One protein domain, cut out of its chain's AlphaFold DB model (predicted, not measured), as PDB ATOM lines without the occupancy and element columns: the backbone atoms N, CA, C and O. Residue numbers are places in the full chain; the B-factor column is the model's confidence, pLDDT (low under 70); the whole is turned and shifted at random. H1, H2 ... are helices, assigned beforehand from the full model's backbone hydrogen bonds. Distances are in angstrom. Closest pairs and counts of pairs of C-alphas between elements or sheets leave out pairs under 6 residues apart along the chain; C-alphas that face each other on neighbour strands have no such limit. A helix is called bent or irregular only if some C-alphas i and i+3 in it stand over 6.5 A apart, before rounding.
ATOM      1  N   GLU A   8      98.653 151.068  90.716       73.12
ATOM      2  CA  GLU A   8      98.803 149.924  89.805       73.12
ATOM      3  C   GLU A   8     100.210 149.838  89.190       73.12
ATOM      4  O   GLU A   8     100.818 148.769  89.170       73.12
ATOM      5  N   GLU A   9     100.759 150.956  88.705       71.75
ATOM      6  CA  GLU A   9     102.091 150.993  88.079       71.75
ATOM      7  C   GLU A   9     103.206 150.705  89.092       71.75
ATOM      8  O   GLU A   9     104.205 150.076  88.743       71.75
ATOM      9  N   ILE A  10     103.020 151.102  90.355       76.31
ATOM     10  CA  ILE A  10     103.935 150.777  91.458       76.31
ATOM     11  C   ILE A  10     103.861 149.279  91.800       76.31
ATOM     12  O   ILE A  10     104.900 148.638  91.971       76.31
ATOM     13  N   ALA A  11     102.661 148.692  91.849       79.94
ATOM     14  CA  ALA A  11     102.489 147.254  92.070       79.94
ATOM     15  C   ALA A  11     103.109 146.414  90.934       79.94
ATOM     16  O   ALA A  11     103.783 145.410  91.184       79.94
ATOM     17  N   GLU A  12     102.949 146.844  89.681       77.62
ATOM     18  CA  GLU A  12     103.581 146.193  88.533       77.62
ATOM     19  C   GLU A  12     105.104 146.355  88.513       77.62
ATOM     20  O   GLU A  12     105.801 145.374  88.247       77.62
ATOM     21  N   TYR A  13     105.626 147.540  88.845       80.62
ATOM     22  CA  TYR A  13     107.064 147.774  89.000       80.62
ATOM     23  C   TYR A  13     107.677 146.840  90.047       80.62
ATOM     24  O   TYR A  13     108.692 146.197  89.772       80.62
ATOM     25  N   ASN A  14     107.044 146.712  91.216       81.31
ATOM     26  CA  ASN A  14     107.502 145.813  92.274       81.31
ATOM     27  C   ASN A  14     107.495 144.351  91.800       81.31
ATOM     28  O   ASN A  14     108.493 143.655  91.965       81.31
ATOM     29  N   SER A  15     106.438 143.915  91.107       82.50
ATOM     30  CA  SER A  15     106.353 142.563  90.536       82.50
ATOM     31  C   SER A  15     107.398 142.292  89.437       82.50
ATOM     32  O   SER A  15     107.865 141.162  89.298       82.50
ATOM     33  N   ILE A  16     107.809 143.309  88.665       81.94
ATOM     34  CA  ILE A  16     108.962 143.212  87.753       81.94
ATOM     35  C   ILE A  16     110.267 143.107  88.556       81.94
ATOM     36  O   ILE A  16     111.111 142.274  88.234       81.94
ATOM     37  N   CYS A  17     110.438 143.918  89.603       80.69
ATOM     38  CA  CYS A  17     111.639 143.901  90.439       80.69
ATOM     39  C   CYS A  17     111.831 142.564  91.161       80.69
ATOM     40  O   CYS A  17     112.944 142.054  91.159       80.69
ATOM     41  N   GLU A  18     110.777 141.958  91.710       84.19
ATOM     42  CA  GLU A  18     110.827 140.618  92.317       84.19
ATOM     43  C   GLU A  18     111.292 139.551  91.316       84.19
ATOM     44  O   GLU A  18     112.169 138.744  91.625       84.19
ATOM     45  N   LEU A  19     110.753 139.582  90.092       84.00
ATOM     46  CA  LEU A  19     111.115 138.653  89.021       84.00
ATOM     47  C   LEU A  19     112.590 138.818  88.615       84.00
ATOM     48  O   LEU A  19     113.322 137.828  88.565       84.00
ATOM     49  N   LEU A  20     113.054 140.054  88.404       82.75
ATOM     50  CA  LEU A  20     114.464 140.357  88.119       82.75
ATOM     51  C   LEU A  20     115.393 139.942  89.274       82.75
ATOM     52  O   LEU A  20     116.453 139.362  89.032       82.75
ATOM     53  N   LEU A  21     114.985 140.187  90.523       83.19
ATOM     54  CA  LEU A  21     115.767 139.888  91.725       83.19
ATOM     55  C   LEU A  21     115.884 138.372  91.938       83.19
ATOM     56  O   LEU A  21     116.970 137.892  92.257       83.19
ATOM     57  N   SER A  22     114.830 137.601  91.638       78.12
ATOM     58  CA  SER A  22     114.886 136.128  91.598       78.12
ATOM     59  C   SER A  22     115.884 135.586  90.562       78.12
ATOM     60  O   SER A  22     116.483 134.533  90.769       78.12
ATOM     61  N   ALA A  23     116.115 136.338  89.481       74.00
ATOM     62  CA  ALA A  23     117.101 136.050  88.442       74.00
ATOM     63  C   ALA A  23     118.470 136.731  88.693       74.00
ATOM     64  O   ALA A  23     119.371 136.647  87.857       74.00
ATOM     65  N   GLY A  24     118.650 137.367  89.858       74.38
ATOM     66  CA  GLY A  24     119.921 137.915  90.338       74.38
ATOM     67  C   GLY A  24     120.225 139.368  89.954       74.38
ATOM     68  O   GLY A  24     121.368 139.789  90.122       74.38
ATOM     69  N   TYR A  25     119.255 140.148  89.459       77.44
ATOM     70  CA  TYR A  25     119.488 141.527  89.003       77.44
ATOM     71  C   TYR A  25     118.481 142.542  89.580       77.44
ATOM     72  O   TYR A  25     117.306 142.242  89.750       77.44
ATOM     73  N   PHE A  26     118.924 143.771  89.883       60.41
ATOM     74  CA  PHE A  26     118.131 144.739  90.669       60.41
ATOM     75  C   PHE A  26     117.499 145.904  89.877       60.41
ATOM     76  O   PHE A  26     116.532 146.502  90.338       60.41
ATOM     77  N   ARG A  27     118.025 146.277  88.699       74.75
ATOM     78  CA  ARG A  27     117.513 147.420  87.905       74.75
ATOM     79  C   ARG A  27     116.846 146.948  86.616       74.75
ATOM     80  O   ARG A  27     117.413 146.121  85.920       74.75
ATOM     81  N   VAL A  28     115.711 147.544  86.241       72.94
ATOM     82  CA  VAL A  28     114.904 147.126  85.073       72.94
ATOM     83  C   VAL A  28     115.684 147.161  83.750       72.94
ATOM     84  O   VAL A  28     115.861 146.124  83.117       72.94
ATOM     85  N   VAL A  29     116.207 148.328  83.351       72.12
ATOM     86  CA  VAL A  29     116.921 148.493  82.064       72.12
ATOM     87  C   VAL A  29     118.230 147.691  82.032       72.12
ATOM     88  O   VAL A  29     118.523 147.025  81.044       72.12
ATOM     89  N   GLY A  30     118.986 147.691  83.137       74.06
ATOM     90  CA  GLY A  30     120.210 146.889  83.268       74.06
ATOM     91  C   GLY A  30     119.949 145.378  83.310       74.06
ATOM     92  O   GLY A  30     120.780 144.601  82.859       74.06
ATOM     93  N   GLY A  31     118.778 144.955  83.793       76.75
ATOM     94  CA  GLY A  31     118.347 143.562  83.774       76.75
ATOM     95  C   GLY A  31     118.043 143.108  82.352       76.75
ATOM     96  O   GLY A  31     118.554 142.083  81.923       76.75
ATOM     97  N   MET A  32     117.298 143.908  81.581       76.88
ATOM     98  CA  MET A  32     117.075 143.635  80.154       76.88
ATOM     99  C   MET A  32     118.400 143.511  79.391       76.88
ATOM    100  O   MET A  32     118.580 142.543  78.664       76.88
ATOM    101  N   ALA A  33     119.346 144.428  79.623       75.06
ATOM    102  CA  ALA A  33     120.708 144.343  79.094       75.06
ATOM    103  C   ALA A  33     121.421 143.028  79.475       75.06
ATOM    104  O   ALA A  33     121.950 142.340  78.610       75.06
ATOM    105  N   TYR A  34     121.393 142.656  80.756       78.56
ATOM    106  CA  TYR A  34     122.049 141.457  81.286       78.56
ATOM    107  C   TYR A  34     121.452 140.141  80.754       78.56
ATOM    108  O   TYR A  34     122.187 139.196  80.481       78.56
ATOM    109  N   PHE A  35     120.132 140.063  80.553       77.44
ATOM    110  CA  PHE A  35     119.506 138.879  79.946       77.44
ATOM    111  C   PHE A  35     119.684 138.823  78.423       77.44
ATOM    112  O   PHE A  35     119.671 137.730  77.861       77.44
ATOM    113  N   LEU A  36     119.911 139.965  77.762       75.50
ATOM    114  CA  LEU A  36     120.324 140.012  76.357       75.50
ATOM    115  C   LEU A  36     121.782 139.556  76.183       75.50
ATOM    116  O   LEU A  36     122.029 138.713  75.328       75.50
ATOM    117  N   SER A  37     122.721 139.997  77.030       72.75
ATOM    118  CA  SER A  37     124.118 139.526  76.982       72.75
ATOM    119  C   SER A  37     124.319 138.083  77.475       72.75
ATOM    120  O   SER A  37     125.375 137.498  77.253       72.75
ATOM    121  N   GLN A  38     123.303 137.479  78.105       71.56
ATOM    122  CA  GLN A  38     123.222 136.029  78.338       71.56
ATOM    123  C   GLN A  38     122.412 135.274  77.274       71.56
ATOM    124  O   GLN A  38     122.226 134.066  77.408       71.56
ATOM    125  N   SER A  39     121.916 135.938  76.229       68.25
ATOM    126  CA  SER A  39     121.276 135.276  75.089       68.25
ATOM    127  C   SER A  39     122.303 134.972  73.991       68.25
ATOM    128  O   SER A  39     123.300 135.673  73.857       68.25
ATOM    129  N   ASN A  40     122.066 133.929  73.190       63.78
ATOM    130  CA  ASN A  40     122.979 133.505  72.117       63.78
ATOM    131  C   ASN A  40     122.863 134.360  70.846       63.78
ATOM    132  O   ASN A  40     122.700 133.827  69.746       63.78
ATOM    133  N   VAL A  41     122.831 135.679  71.002       60.34
ATOM    134  CA  VAL A  41     122.670 136.622  69.900       60.34
ATOM    135  C   VAL A  41     123.808 137.613  69.983       60.34
ATOM    136  O   VAL A  41     123.886 138.395  70.927       60.34
ATOM    137  N   ASP A  42     124.685 137.537  68.992       51.28
ATOM    138  CA  ASP A  42     125.893 138.341  68.921       51.28
ATOM    139  C   ASP A  42     125.510 139.788  68.583       51.28
ATOM    140  O   ASP A  42     125.240 140.147  67.436       51.28
ATOM    141  N   VAL A  43     125.336 140.592  69.632       53.09
ATOM    142  CA  VAL A  43     125.000 142.013  69.552       53.09
ATOM    143  C   VAL A  43     125.956 142.748  70.468       53.09
ATOM    144  O   VAL A  43     125.841 142.668  71.692       53.09
ATOM    145  N   GLU A  44     126.885 143.481  69.866       49.09
ATOM    146  CA  GLU A  44     127.825 144.332  70.582       49.09
ATOM    147  C   GLU A  44     127.050 145.403  71.369       49.09
ATOM    148  O   GLU A  44     126.444 146.323  70.814       49.09
ATOM    149  N   PHE A  45     126.989 145.223  72.689       55.06
ATOM    150  CA  PHE A  45     126.064 145.946  73.556       55.06
ATOM    151  C   PHE A  45     126.803 146.576  74.742       55.06
ATOM    152  O   PHE A  45     126.714 146.120  75.885       55.06
ATOM    153  N   ASP A  46     127.526 147.667  74.480       52.81
ATOM    154  CA  ASP A  46     128.053 148.515  75.549       52.81
ATOM    155  C   ASP A  46     126.924 149.329  76.209       52.81
ATOM    156  O   ASP A  46     126.474 150.359  75.704       52.81
ATOM    157  N   VAL A  47     126.483 148.881  77.386       59.78
ATOM    158  CA  VAL A  47     125.844 149.757  78.379       59.78
ATOM    159  C   VAL A  47     126.904 150.189  79.386       59.78
ATOM    160  O   VAL A  47     126.950 149.746  80.536       59.78
ATOM    161  N   SER A  48     127.758 151.108  78.934       55.38
ATOM    162  CA  SER A  48     128.716 151.806  79.777       55.38
ATOM    163  C   SER A  48     127.966 152.583  80.862       55.38
ATOM    164  O   SER A  48     127.206 153.525  80.612       55.38
ATOM    165  N   PHE A  49     128.147 152.155  82.113       51.94
ATOM    166  CA  PHE A  49     127.441 152.730  83.251       51.94
ATOM    167  C   PHE A  49     127.913 154.166  83.519       51.94
ATOM    168  O   PHE A  49     128.994 154.395  84.059       51.94
ATOM    169  N   LYS A  50     127.058 155.138  83.193       58.44
ATOM    170  CA  LYS A  50     127.203 156.546  83.588       58.44
ATOM    171  C   LYS A  50     126.156 156.872  84.646       58.44
ATOM    172  O   LYS A  50     124.983 156.543  84.483       58.44
ATOM    173  N   GLU A  51     126.570 157.535  85.725       51.56
ATOM    174  CA  GLU A  51     125.701 157.810  86.881       51.56
ATOM    175  C   GLU A  51     124.518 158.730  86.530       51.56
ATOM    176  O   GLU A  51     123.408 158.542  87.027       51.56
ATOM    177  N   ASN A  52     124.727 159.661  85.592       55.31
ATOM    178  CA  ASN A  52     123.689 160.502  84.997       55.31
ATOM    179  C   ASN A  52     123.800 160.470  83.459       55.31
ATOM    180  O   ASN A  52     124.422 161.363  82.885       55.31
ATOM    181  N   PRO A  53     123.217 159.468  82.768       63.31
ATOM    182  CA  PRO A  53     123.286 159.398  81.315       63.31
ATOM    183  C   PRO A  53     122.397 160.473  80.680       63.31
ATOM    184  O   PRO A  53     121.269 160.725  81.137       63.31
ATOM    185  N   ASN A  54     122.902 161.098  79.620       73.31
ATOM    186  CA  ASN A  54     122.224 162.159  78.885       73.31
ATOM    187  C   ASN A  54     120.972 161.612  78.167       73.31
ATOM    188  O   ASN A  54     120.846 160.411  77.923       73.31
ATOM    189  N   ILE A  55     120.016 162.477  77.819       69.56
ATOM    190  CA  ILE A  55     118.738 162.065  77.209       69.56
ATOM    191  C   ILE A  55     118.981 161.329  75.880       69.56
ATOM    192  O   ILE A  55     118.390 160.281  75.645       69.56
ATOM    193  N   GLN A  56     119.925 161.807  75.065       71.06
ATOM    194  CA  GLN A  56     120.330 161.146  73.816       71.06
ATOM    195  C   GLN A  56     120.984 159.770  74.041       71.06
ATOM    196  O   GLN A  56     120.777 158.860  73.244       71.06
ATOM    197  N   GLU A  57     121.727 159.580  75.136       71.06
ATOM    198  CA  GLU A  57     122.311 158.276  75.489       71.06
ATOM    199  C   GLU A  57     121.221 157.294  75.936       71.06
ATOM    200  O   GLU A  57     121.209 156.143  75.511       71.06
ATOM    201  N   LYS A  58     120.241 157.760  76.724       69.94
ATOM    202  CA  LYS A  58     119.062 156.966  77.118       69.94
ATOM    203  C   LYS A  58     118.221 156.536  75.911       69.94
ATOM    204  O   LYS A  58     117.714 155.416  75.911       69.94
ATOM    205  N   ILE A  59     118.109 157.392  74.892       74.19
ATOM    206  CA  ILE A  59     117.470 157.054  73.613       74.19
ATOM    207  C   ILE A  59     118.248 155.922  72.925       74.19
ATOM    208  O   ILE A  59     117.688 154.835  72.782       74.19
ATOM    209  N   LYS A  60     119.546 156.114  72.647       77.88
ATOM    210  CA  LYS A  60     120.409 155.098  72.011       77.88
ATOM    211  C   LYS A  60     120.386 153.749  72.741       77.88
ATOM    212  O   LYS A  60     120.209 152.713  72.112       77.88
ATOM    213  N   ILE A  61     120.482 153.746  74.074       75.81
ATOM    214  CA  ILE A  61     120.403 152.515  74.881       75.81
ATOM    215  C   ILE A  61     119.046 151.818  74.690       75.81
ATOM    216  O   ILE A  61     119.001 150.605  74.498       75.81
ATOM    217  N   SER A  62     117.931 152.561  74.703       74.94
ATOM    218  CA  SER A  62     116.601 151.972  74.486       74.94
ATOM    219  C   SER A  62     116.403 151.419  73.067       74.94
ATOM    220  O   SER A  62     115.726 150.406  72.899       74.94
ATOM    221  N   GLU A  63     117.021 152.038  72.062       80.75
ATOM    222  CA  GLU A  63     116.990 151.590  70.668       80.75
ATOM    223  C   GLU A  63     117.839 150.327  70.474       80.75
ATOM    224  O   GLU A  63     117.338 149.338  69.936       80.75
ATOM    225  N   ASN A  64     119.062 150.300  71.016       77.38
ATOM    226  CA  ASN A  64     119.943 149.130  70.990       77.38
ATOM    227  C   ASN A  64     119.299 147.912  71.677       77.38
ATOM    228  O   ASN A  64     119.324 146.815  71.120       77.38
ATOM    229  N   ILE A  65     118.640 148.100  72.832       76.88
ATOM    230  CA  ILE A  65     117.883 147.032  73.521       76.88
ATOM    231  C   ILE A  65     116.798 146.454  72.605       76.88
ATOM    232  O   ILE A  65     116.610 145.240  72.555       76.88
ATOM    233  N   ILE A  66     116.086 147.294  71.851       78.75
ATOM    234  CA  ILE A  66     115.002 146.846  70.967       78.75
ATOM    235  C   ILE A  66     115.541 146.166  69.706       78.75
ATOM    236  O   ILE A  66     114.951 145.183  69.256       78.75
ATOM    237  N   THR A  67     116.665 146.623  69.158       79.75
ATOM    238  CA  THR A  67     117.371 145.932  68.068       79.75
ATOM    239  C   THR A  67     117.833 144.543  68.517       79.75
ATOM    240  O   THR A  67     117.523 143.557  67.845       79.75
ATOM    241  N   ALA A  68     118.434 144.429  69.704       74.88
ATOM    242  CA  ALA A  68     118.809 143.146  70.295       74.88
ATOM    243  C   ALA A  68     117.589 142.236  70.552       74.88
ATOM    244  O   ALA A  68     117.597 141.066  70.175       74.88
ATOM    245  N   MET A  69     116.484 142.766  71.095       77.31
ATOM    246  CA  MET A  69     115.240 142.004  71.295       77.31
ATOM    247  C   MET A  69     114.600 141.516  69.984       77.31
ATOM    248  O   MET A  69     114.002 140.435  69.966       77.31
ATOM    249  N   LYS A  70     114.713 142.284  68.890       78.56
ATOM    250  CA  LYS A  70     114.285 141.855  67.546       78.56
ATOM    251  C   LYS A  70     115.165 140.718  67.027       78.56
ATOM    252  O   LYS A  70     114.626 139.724  66.546       78.56
ATOM    253  N   ALA A  71     116.486 140.822  67.183       75.75
ATOM    254  CA  ALA A  71     117.428 139.763  66.814       75.75
ATOM    255  C   ALA A  71     117.197 138.474  67.635       75.75
ATOM    256  O   ALA A  71     117.167 137.380  67.073       75.75
ATOM    257  N   CYS A  72     116.855 138.604  68.923       70.31
ATOM    258  CA  CYS A  72     116.380 137.512  69.787       70.31
ATOM    259  C   CYS A  72     115.028 136.901  69.370       70.31
ATOM    260  O   CYS A  72     114.599 135.918  69.970       70.31
ATOM    261  N   ARG A  73     114.324 137.465  68.376       75.69
ATOM    262  CA  ARG A  73     112.971 137.056  67.948       75.69
ATOM    263  C   ARG A  73     111.928 137.119  69.078       75.69
ATOM    264  O   ARG A  73     111.009 136.297  69.129       75.69
ATOM    265  N   CYS A  74     112.046 138.104  69.974       71.94
ATOM    266  CA  CYS A  74     111.078 138.318  71.049       71.94
ATOM    267  C   CYS A  74     109.665 138.546  70.485       71.94
ATOM    268  O   CYS A  74     109.455 139.411  69.635       71.94
ATOM    269  N   LYS A  75     108.669 137.820  71.009       74.56
ATOM    270  CA  LYS A  75     107.250 137.968  70.619       74.56
ATOM    271  C   LYS A  75     106.605 139.270  71.116       74.56
ATOM    272  O   LYS A  75     105.511 139.611  70.677       74.56
ATOM    273  N   PHE A  76     107.263 139.977  72.033       74.12
ATOM    274  CA  PHE A  76     106.783 141.203  72.665       74.12
ATOM    275  C   PHE A  76     107.821 142.317  72.476       74.12
ATOM    276  O   PHE A  76     108.704 142.507  73.310       74.12
ATOM    277  N   THR A  77     107.738 143.044  71.362       67.12
ATOM    278  CA  THR A  77     108.625 144.177  71.056       67.12
ATOM    279  C   THR A  77     108.013 145.500  71.547       67.12
ATOM    280  O   THR A  77     107.112 146.017  70.881       67.12
ATOM    281  N   PRO A  78     108.457 146.075  72.682       72.88
ATOM    282  CA  PRO A  78     108.100 147.441  73.052       72.88
ATOM    283  C   PRO A  78     108.771 148.450  72.105       72.88
ATOM    284  O   PRO A  78     109.803 148.164  71.505       72.88
ATOM    285  N   GLU A  79     108.203 149.650  71.994       73.19
ATOM    286  CA  GLU A  79     108.839 150.783  71.297       73.19
ATOM    287  C   GLU A  79     109.805 151.526  72.248       73.19
ATOM    288  O   GLU A  79     109.580 151.481  73.463       73.19
ATOM    289  N   PRO A  80     110.818 152.275  71.756       71.00
ATOM    290  CA  PRO A  80     111.837 152.912  72.610       71.00
ATOM    291  C   PRO A  80     111.249 153.832  73.691       71.00
ATOM    292  O   PRO A  80     111.688 153.824  74.844       71.00
ATOM    293  N   VAL A  81     110.171 154.542  73.345       68.62
ATOM    294  CA  VAL A  81     109.406 155.423  74.243       68.62
ATOM    295  C   VAL A  81     108.849 154.672  75.462       68.62
ATOM    296  O   VAL A  81     108.793 155.239  76.549       68.62
ATOM    297  N   HIS A  82     108.494 153.389  75.337       70.38
ATOM    298  CA  HIS A  82     107.978 152.593  76.456       70.38
ATOM    299  C   HIS A  82     109.072 152.195  77.459       70.38
ATOM    300  O   HIS A  82     108.776 152.040  78.643       70.38
ATOM    301  N   ILE A  83     110.325 152.062  77.006       69.88
ATOM    302  CA  ILE A  83     111.484 151.786  77.869       69.88
ATOM    303  C   ILE A  83     111.915 153.074  78.585       69.88
ATOM    304  O   ILE A  83     112.100 153.069  79.800       69.88
ATOM    305  N   GLN A  84     112.009 154.192  77.857       66.94
ATOM    306  CA  GLN A  84     112.364 155.501  78.423       66.94
ATOM    307  C   GLN A  84     111.288 156.040  79.380       66.94
ATOM    308  O   GLN A  84     111.607 156.554  80.450       66.94
ATOM    309  N   GLY A  85     110.014 155.899  79.005       67.62
ATOM    310  CA  GLY A  85     108.847 156.314  79.785       67.62
ATOM    311  C   GLY A  85     108.401 155.315  80.855       67.62
ATOM    312  O   GLY A  85     107.355 155.531  81.456       67.62
ATOM    313  N   LEU A  86     109.162 154.234  81.085       67.19
ATOM    314  CA  LEU A  86     108.923 153.243  82.143       67.19
ATOM    315  C   LEU A  86     107.493 152.650  82.143       67.19
ATOM    316  O   LEU A  86     106.864 152.492  83.186       67.19
ATOM    317  N   ASN A  87     106.967 152.293  80.967       77.12
ATOM    318  CA  ASN A  87     105.614 151.742  80.837       77.12
ATOM    319  C   ASN A  87     105.570 150.254  81.241       77.12
ATOM    320  O   ASN A  87     105.637 149.354  80.397       77.12
ATOM    321  N   PHE A  88     105.467 149.990  82.545       74.62
ATOM    322  CA  PHE A  88     105.554 148.640  83.116       74.62
ATOM    323  C   PHE A  88     104.513 147.659  82.548       74.62
ATOM    324  O   PHE A  88     104.873 146.515  82.255       74.62
ATOM    325  N   LYS A  89     103.298 148.137  82.237       74.44
ATOM    326  CA  LYS A  89     102.200 147.358  81.628       74.44
ATOM    327  C   LYS A  89     102.601 146.635  80.345       74.44
ATOM    328  O   LYS A  89     102.301 145.455  80.176       74.44
ATOM    329  N   LYS A  90     103.318 147.315  79.442       74.50
ATOM    330  CA  LYS A  90     103.838 146.706  78.202       74.50
ATOM    331  C   LYS A  90     105.211 146.051  78.373       74.50
ATOM    332  O   LYS A  90     105.568 145.188  77.575       74.50
ATOM    333  N   LEU A  91     105.980 146.443  79.389       79.00
ATOM    334  CA  LEU A  91     107.339 145.944  79.612       79.00
ATOM    335  C   LEU A  91     107.371 144.580  80.327       79.00
ATOM    336  O   LEU A  91     108.250 143.763  80.051       79.00
ATOM    337  N   LYS A  92     106.398 144.297  81.205       80.12
ATOM    338  CA  LYS A  92     106.337 143.060  82.004       80.12
ATOM    339  C   LYS A  92     106.367 141.766  81.166       80.12
ATOM    340  O   LYS A  92     107.198 140.912  81.483       80.12
ATOM    341  N   PRO A  93     105.572 141.596  80.084       82.62
ATOM    342  CA  PRO A  93     105.611 140.372  79.274       82.62
ATOM    343  C   PRO A  93     106.942 140.187  78.533       82.62
ATOM    344  O   PRO A  93     107.420 139.063  78.387       82.62
ATOM    345  N   ALA A  94     107.563 141.289  78.103       81.38
ATOM    346  CA  ALA A  94     108.861 141.277  77.439       81.38
ATOM    347  C   ALA A  94     109.996 140.857  78.389       81.38
ATOM    348  O   ALA A  94     110.814 140.014  78.028       81.38
ATOM    349  N   ILE A  95     110.016 141.390  79.617       81.31
ATOM    350  CA  ILE A  95     110.994 141.000  80.646       81.31
ATOM    351  C   ILE A  95     110.794 139.540  81.061       81.31
ATOM    352  O   ILE A  95     111.764 138.792  81.120       81.31
ATOM    353  N   GLN A  96     109.552 139.111  81.299       84.56
ATOM    354  CA  GLN A  96     109.257 137.723  81.662       84.56
ATOM    355  C   GLN A  96     109.687 136.741  80.558       84.56
ATOM    356  O   GLN A  96     110.209 135.669  80.863       84.56
ATOM    357  N   TRP A  97     109.523 137.111  79.283       86.38
ATOM    358  CA  TRP A  97     110.035 136.318  78.168       86.38
ATOM    359  C   TRP A  97     111.571 136.288  78.127       86.38
ATOM    360  O   TRP A  97     112.134 135.200  78.056       86.38
ATOM    361  N   LEU A  98     112.252 137.438  78.242       81.88
ATOM    362  CA  LEU A  98     113.723 137.513  78.263       81.88
ATOM    363  C   LEU A  98     114.335 136.677  79.397       81.88
ATOM    364  O   LEU A  98     115.290 135.936  79.172       81.88
ATOM    365  N   VAL A  99     113.764 136.750  80.602       84.31
ATOM    366  CA  VAL A  99     114.242 135.988  81.763       84.31
ATOM    367  C   VAL A  99     114.091 134.483  81.519       84.31
ATOM    368  O   VAL A  99     115.074 133.752  81.650       84.31
ATOM    369  N   ASN A 100     112.922 134.016  81.064       86.00
ATOM    370  CA  ASN A 100     112.720 132.603  80.716       86.00
ATOM    371  C   ASN A 100     113.682 132.141  79.605       86.00
ATOM    372  O   ASN A 100     114.308 131.091  79.736       86.00
ATOM    373  N   GLN A 101     113.853 132.946  78.551       82.94
ATOM    374  CA  GLN A 101     114.753 132.651  77.434       82.94
ATOM    375  C   GLN A 101     116.216 132.527  77.894       82.94
ATOM    376  O   GLN A 101     116.932 131.634  77.439       82.94
ATOM    377  N   SER A 102     116.650 133.376  78.835       82.62
ATOM    378  CA  SER A 102     117.995 133.308  79.417       82.62
ATOM    379  C   SER A 102     118.197 132.056  80.284       82.62
ATOM    380  O   SER A 102     119.257 131.436  80.221       82.62
ATOM    381  N   PHE A 103     117.173 131.611  81.026       82.50
ATOM    382  CA  PHE A 103     117.225 130.353  81.779       82.50
ATOM    383  C   PHE A 103     117.276 129.124  80.861       82.50
ATOM    384  O   PHE A 103     118.116 128.251  81.080       82.50
ATOM    385  N   GLU A 104     116.443 129.062  79.815       82.75
ATOM    386  CA  GLU A 104     116.474 127.966  78.830       82.75
ATOM    387  C   GLU A 104     117.833 127.881  78.118       82.75
ATOM    388  O   GLU A 104     118.375 126.784  77.928       82.75
ATOM    389  N   TYR A 105     118.422 129.029  77.765       80.38
ATOM    390  CA  TYR A 105     119.747 129.057  77.154       80.38
ATOM    391  C   TYR A 105     120.857 128.686  78.143       80.38
ATOM    392  O   TYR A 105     121.733 127.890  77.800       80.38
ATOM    393  N   ARG A 106     120.804 129.175  79.388       80.62
ATOM    394  CA  ARG A 106     121.758 128.811  80.445       80.62
ATOM    395  C   ARG A 106     121.736 127.314  80.738       80.62
ATOM    396  O   ARG A 106     122.803 126.709  80.823       80.62
ATOM    397  N   GLU A 107     120.558 126.694  80.831       83.81
ATOM    398  CA  GLU A 107     120.460 125.245  81.036       83.81
ATOM    399  C   GLU A 107     120.959 124.466  79.807       83.81
ATOM    400  O   GLU A 107     121.669 123.471  79.947       83.81
ATOM    401  N   SER A 108     120.649 124.926  78.592       77.38
ATOM    402  CA  SER A 108     121.137 124.308  77.349       77.38
ATOM    403  C   SER A 108     122.663 124.370  77.232       77.38
ATOM    404  O   SER A 108     123.305 123.368  76.914       77.38
ATOM    405  N   THR A 109     123.242 125.520  77.573       75.88
ATOM    406  CA  THR A 109     124.687 125.783  77.606       75.88
ATOM    407  C   THR A 109     125.373 124.950  78.683       75.88
ATOM    408  O   THR A 109     126.376 124.292  78.414       75.88
ATOM    409  N   GLU A 110     124.801 124.869  79.887       76.19
ATOM    410  CA  GLU A 110     125.313 123.999  80.946       76.19
ATOM    411  C   GLU A 110     125.243 122.513  80.551       76.19
ATOM    412  O   GLU A 110     126.213 121.776  80.737       76.19
ATOM    413  N   ARG A 111     124.135 122.053  79.955       79.75
ATOM    414  CA  ARG A 111     124.002 120.683  79.428       79.75
ATOM    415  C   ARG A 111     125.040 120.394  78.336       79.75
ATOM    416  O   ARG A 111     125.523 119.262  78.265       79.75
ATOM    417  N   LEU A 112     125.397 121.382  77.510       78.50
ATOM    418  CA  LEU A 112     126.448 121.266  76.496       78.50
ATOM    419  C   LEU A 112     127.841 121.175  77.137       78.50
ATOM    420  O   LEU A 112     128.549 120.203  76.880       78.50
ATOM    421  N   PHE A 113     128.203 122.101  78.031       80.69
ATOM    422  CA  PHE A 113     129.493 122.074  78.731       80.69
ATOM    423  C   PHE A 113     129.671 120.820  79.591       80.69
ATOM    424  O   PHE A 113     130.724 120.189  79.526       80.69
ATOM    425  N   ARG A 114     128.642 120.378  80.330       84.56
ATOM    426  CA  ARG A 114     128.668 119.100  81.067       84.56
ATOM    427  C   ARG A 114     128.912 117.915  80.121       84.56
ATOM    428  O   ARG A 114     129.685 117.021  80.459       84.56
ATOM    429  N   ARG A 115     128.303 117.907  78.927       79.12
ATOM    430  CA  ARG A 115     128.509 116.856  77.911       79.12
ATOM    431  C   ARG A 115     129.922 116.891  77.325       79.12
ATOM    432  O   ARG A 115     130.542 115.839  77.223       79.12
ATOM    433  N   MET A 116     130.440 118.072  76.985       78.88
ATOM    434  CA  MET A 116     131.816 118.257  76.507       78.88
ATOM    435  C   MET A 116     132.838 117.843  77.572       78.88
ATOM    436  O   MET A 116     133.763 117.097  77.269       78.88
ATOM    437  N   ALA A 117     132.633 118.234  78.833       79.19
ATOM    438  CA  ALA A 117     133.483 117.837  79.953       79.19
ATOM    439  C   ALA A 117     133.490 116.313  80.154       79.19
ATOM    440  O   ALA A 117     134.562 115.723  80.245       79.19
ATOM    441  N   VAL A 118     132.322 115.656  80.146       79.44
ATOM    442  CA  VAL A 118     132.224 114.185  80.219       79.44
ATOM    443  C   VAL A 118     132.879 113.513  79.009       79.44
ATOM    444  O   VAL A 118     133.562 112.506  79.176       79.44
ATOM    445  N   SER A 119     132.729 114.072  77.804       75.62
ATOM    446  CA  SER A 119     133.385 113.570  76.590       75.62
ATOM    447  C   SER A 119     134.911 113.637  76.716       75.62
ATOM    448  O   SER A 119     135.582 112.614  76.616       75.62
ATOM    449  N   ASN A 120     135.458 114.812  77.033       74.44
ATOM    450  CA  ASN A 120     136.900 115.034  77.173       74.44
ATOM    451  C   ASN A 120     137.499 114.213  78.327       74.44
ATOM    452  O   ASN A 120     138.599 113.674  78.202       74.44
ATOM    453  N   TYR A 121     136.760 114.059  79.430       71.94
ATOM    454  CA  TYR A 121     137.150 113.217  80.558       71.94
ATOM    455  C   TYR A 121     137.201 111.732  80.175       71.94
ATOM    456  O   TYR A 121     138.200 111.072  80.440       71.94
ATOM    457  N   ASN A 122     136.176 111.214  79.488       68.06
ATOM    458  CA  ASN A 122     136.140 109.821  79.032       68.06
ATOM    459  C   ASN A 122     137.207 109.516  77.964       68.06
ATOM    460  O   ASN A 122     137.736 108.404  77.938       68.06
ATOM    461  N   SER A 123     137.541 110.490  77.108       65.38
ATOM    462  CA  SER A 123     138.630 110.376  76.129       65.38
ATOM    463  C   SER A 123     140.000 110.279  76.803       65.38
ATOM    464  O   SER A 123     140.790 109.397  76.462       65.38
ATOM    465  N   ASN A 124     140.273 111.150  77.783       61.03
ATOM    466  CA  ASN A 124     141.613 111.306  78.359       61.03
ATOM    467  C   ASN A 124     141.858 110.452  79.619       61.03
ATOM    468  O   ASN A 124     143.008 110.161  79.940       61.03
ATOM    469  N   ILE A 125     140.811 110.042  80.348       57.47
ATOM    470  CA  ILE A 125     140.916 109.344  81.642       57.47
ATOM    471  C   ILE A 125     139.993 108.114  81.668       57.47
ATOM    472  O   ILE A 125     138.848 108.150  82.120       57.47
TER     473      ILE A 125
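What this domain is: This is residues 8 to 125 of the 640 residues of the protein "CCDC93_CC domain-containing protein" of Streblomastix strix (UniProt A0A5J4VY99). One long helix, H5, runs most of the length of the domain; H1 and H2 pack on its first half, H3 packs on H2, the short H4 packs on H3 near the first residues of H5, and residues 110 to 125 stick out as an arm. The printed part has 118 residues with five named helices, H1 to H5 in chain order, and no named strand: all helix. It is loose, with a radius of gyration of the C-alphas of 16.8 A, and spans 57 by 29 by 28 A.

Where its parts are: H5, residues 88 to 124, is 52.1 A long, from C-alpha 88 at (105.554, 148.640, 83.116) to C-alpha 124 at (141.613, 111.306, 78.359). It is only just irregular: C-alphas 90 and 93 are 6.7 A apart. H1 is residues 8 to 22, 21.3 A, from C-alpha 8 at (98.803, 149.924, 89.805); H2 28 to 37, 14.4 A; H3 55 to 71, 24.6 A; H4 80 to 84, 6.4 A.

How they stand to each other: H1, H2 and H5 form a bundle, three helices grouped together. H5 touches H1 with residues 88 to 99 alone, at a shallow tilt of 7 degrees, the same way; the closest C-alphas, of Tyr 13 and Phe 88, are 6.1 A apart. H2 touches H5 at Phe 35 and Ser 102, their closest C-alphas, 5.8 A. H3 touches H2 with residues 65 to 69 alone, closest C-alphas Ala 33 and Ile 65, 6.8 A, at a steep tilt of 43 degrees. H4 touches H3, closest C-alphas Ser 62 and Pro 80, 5.2 A. H3 and H5 are only just apart, at 8.4 A. Every O i to N i+4 pair is within hydrogen-bond range in H1, H2, H3 and H4, and 31 of 33 in H5.

The domain as a whole: The C-alphas of Glu 8 and Ile 125, the two farthest apart, are 59.0 A from each other. The printed part has no cut. The link from H2 to H3, 17 residues, is long, and pLDDT is under 70 at residues 39 to 53 and 122 to 125, among others.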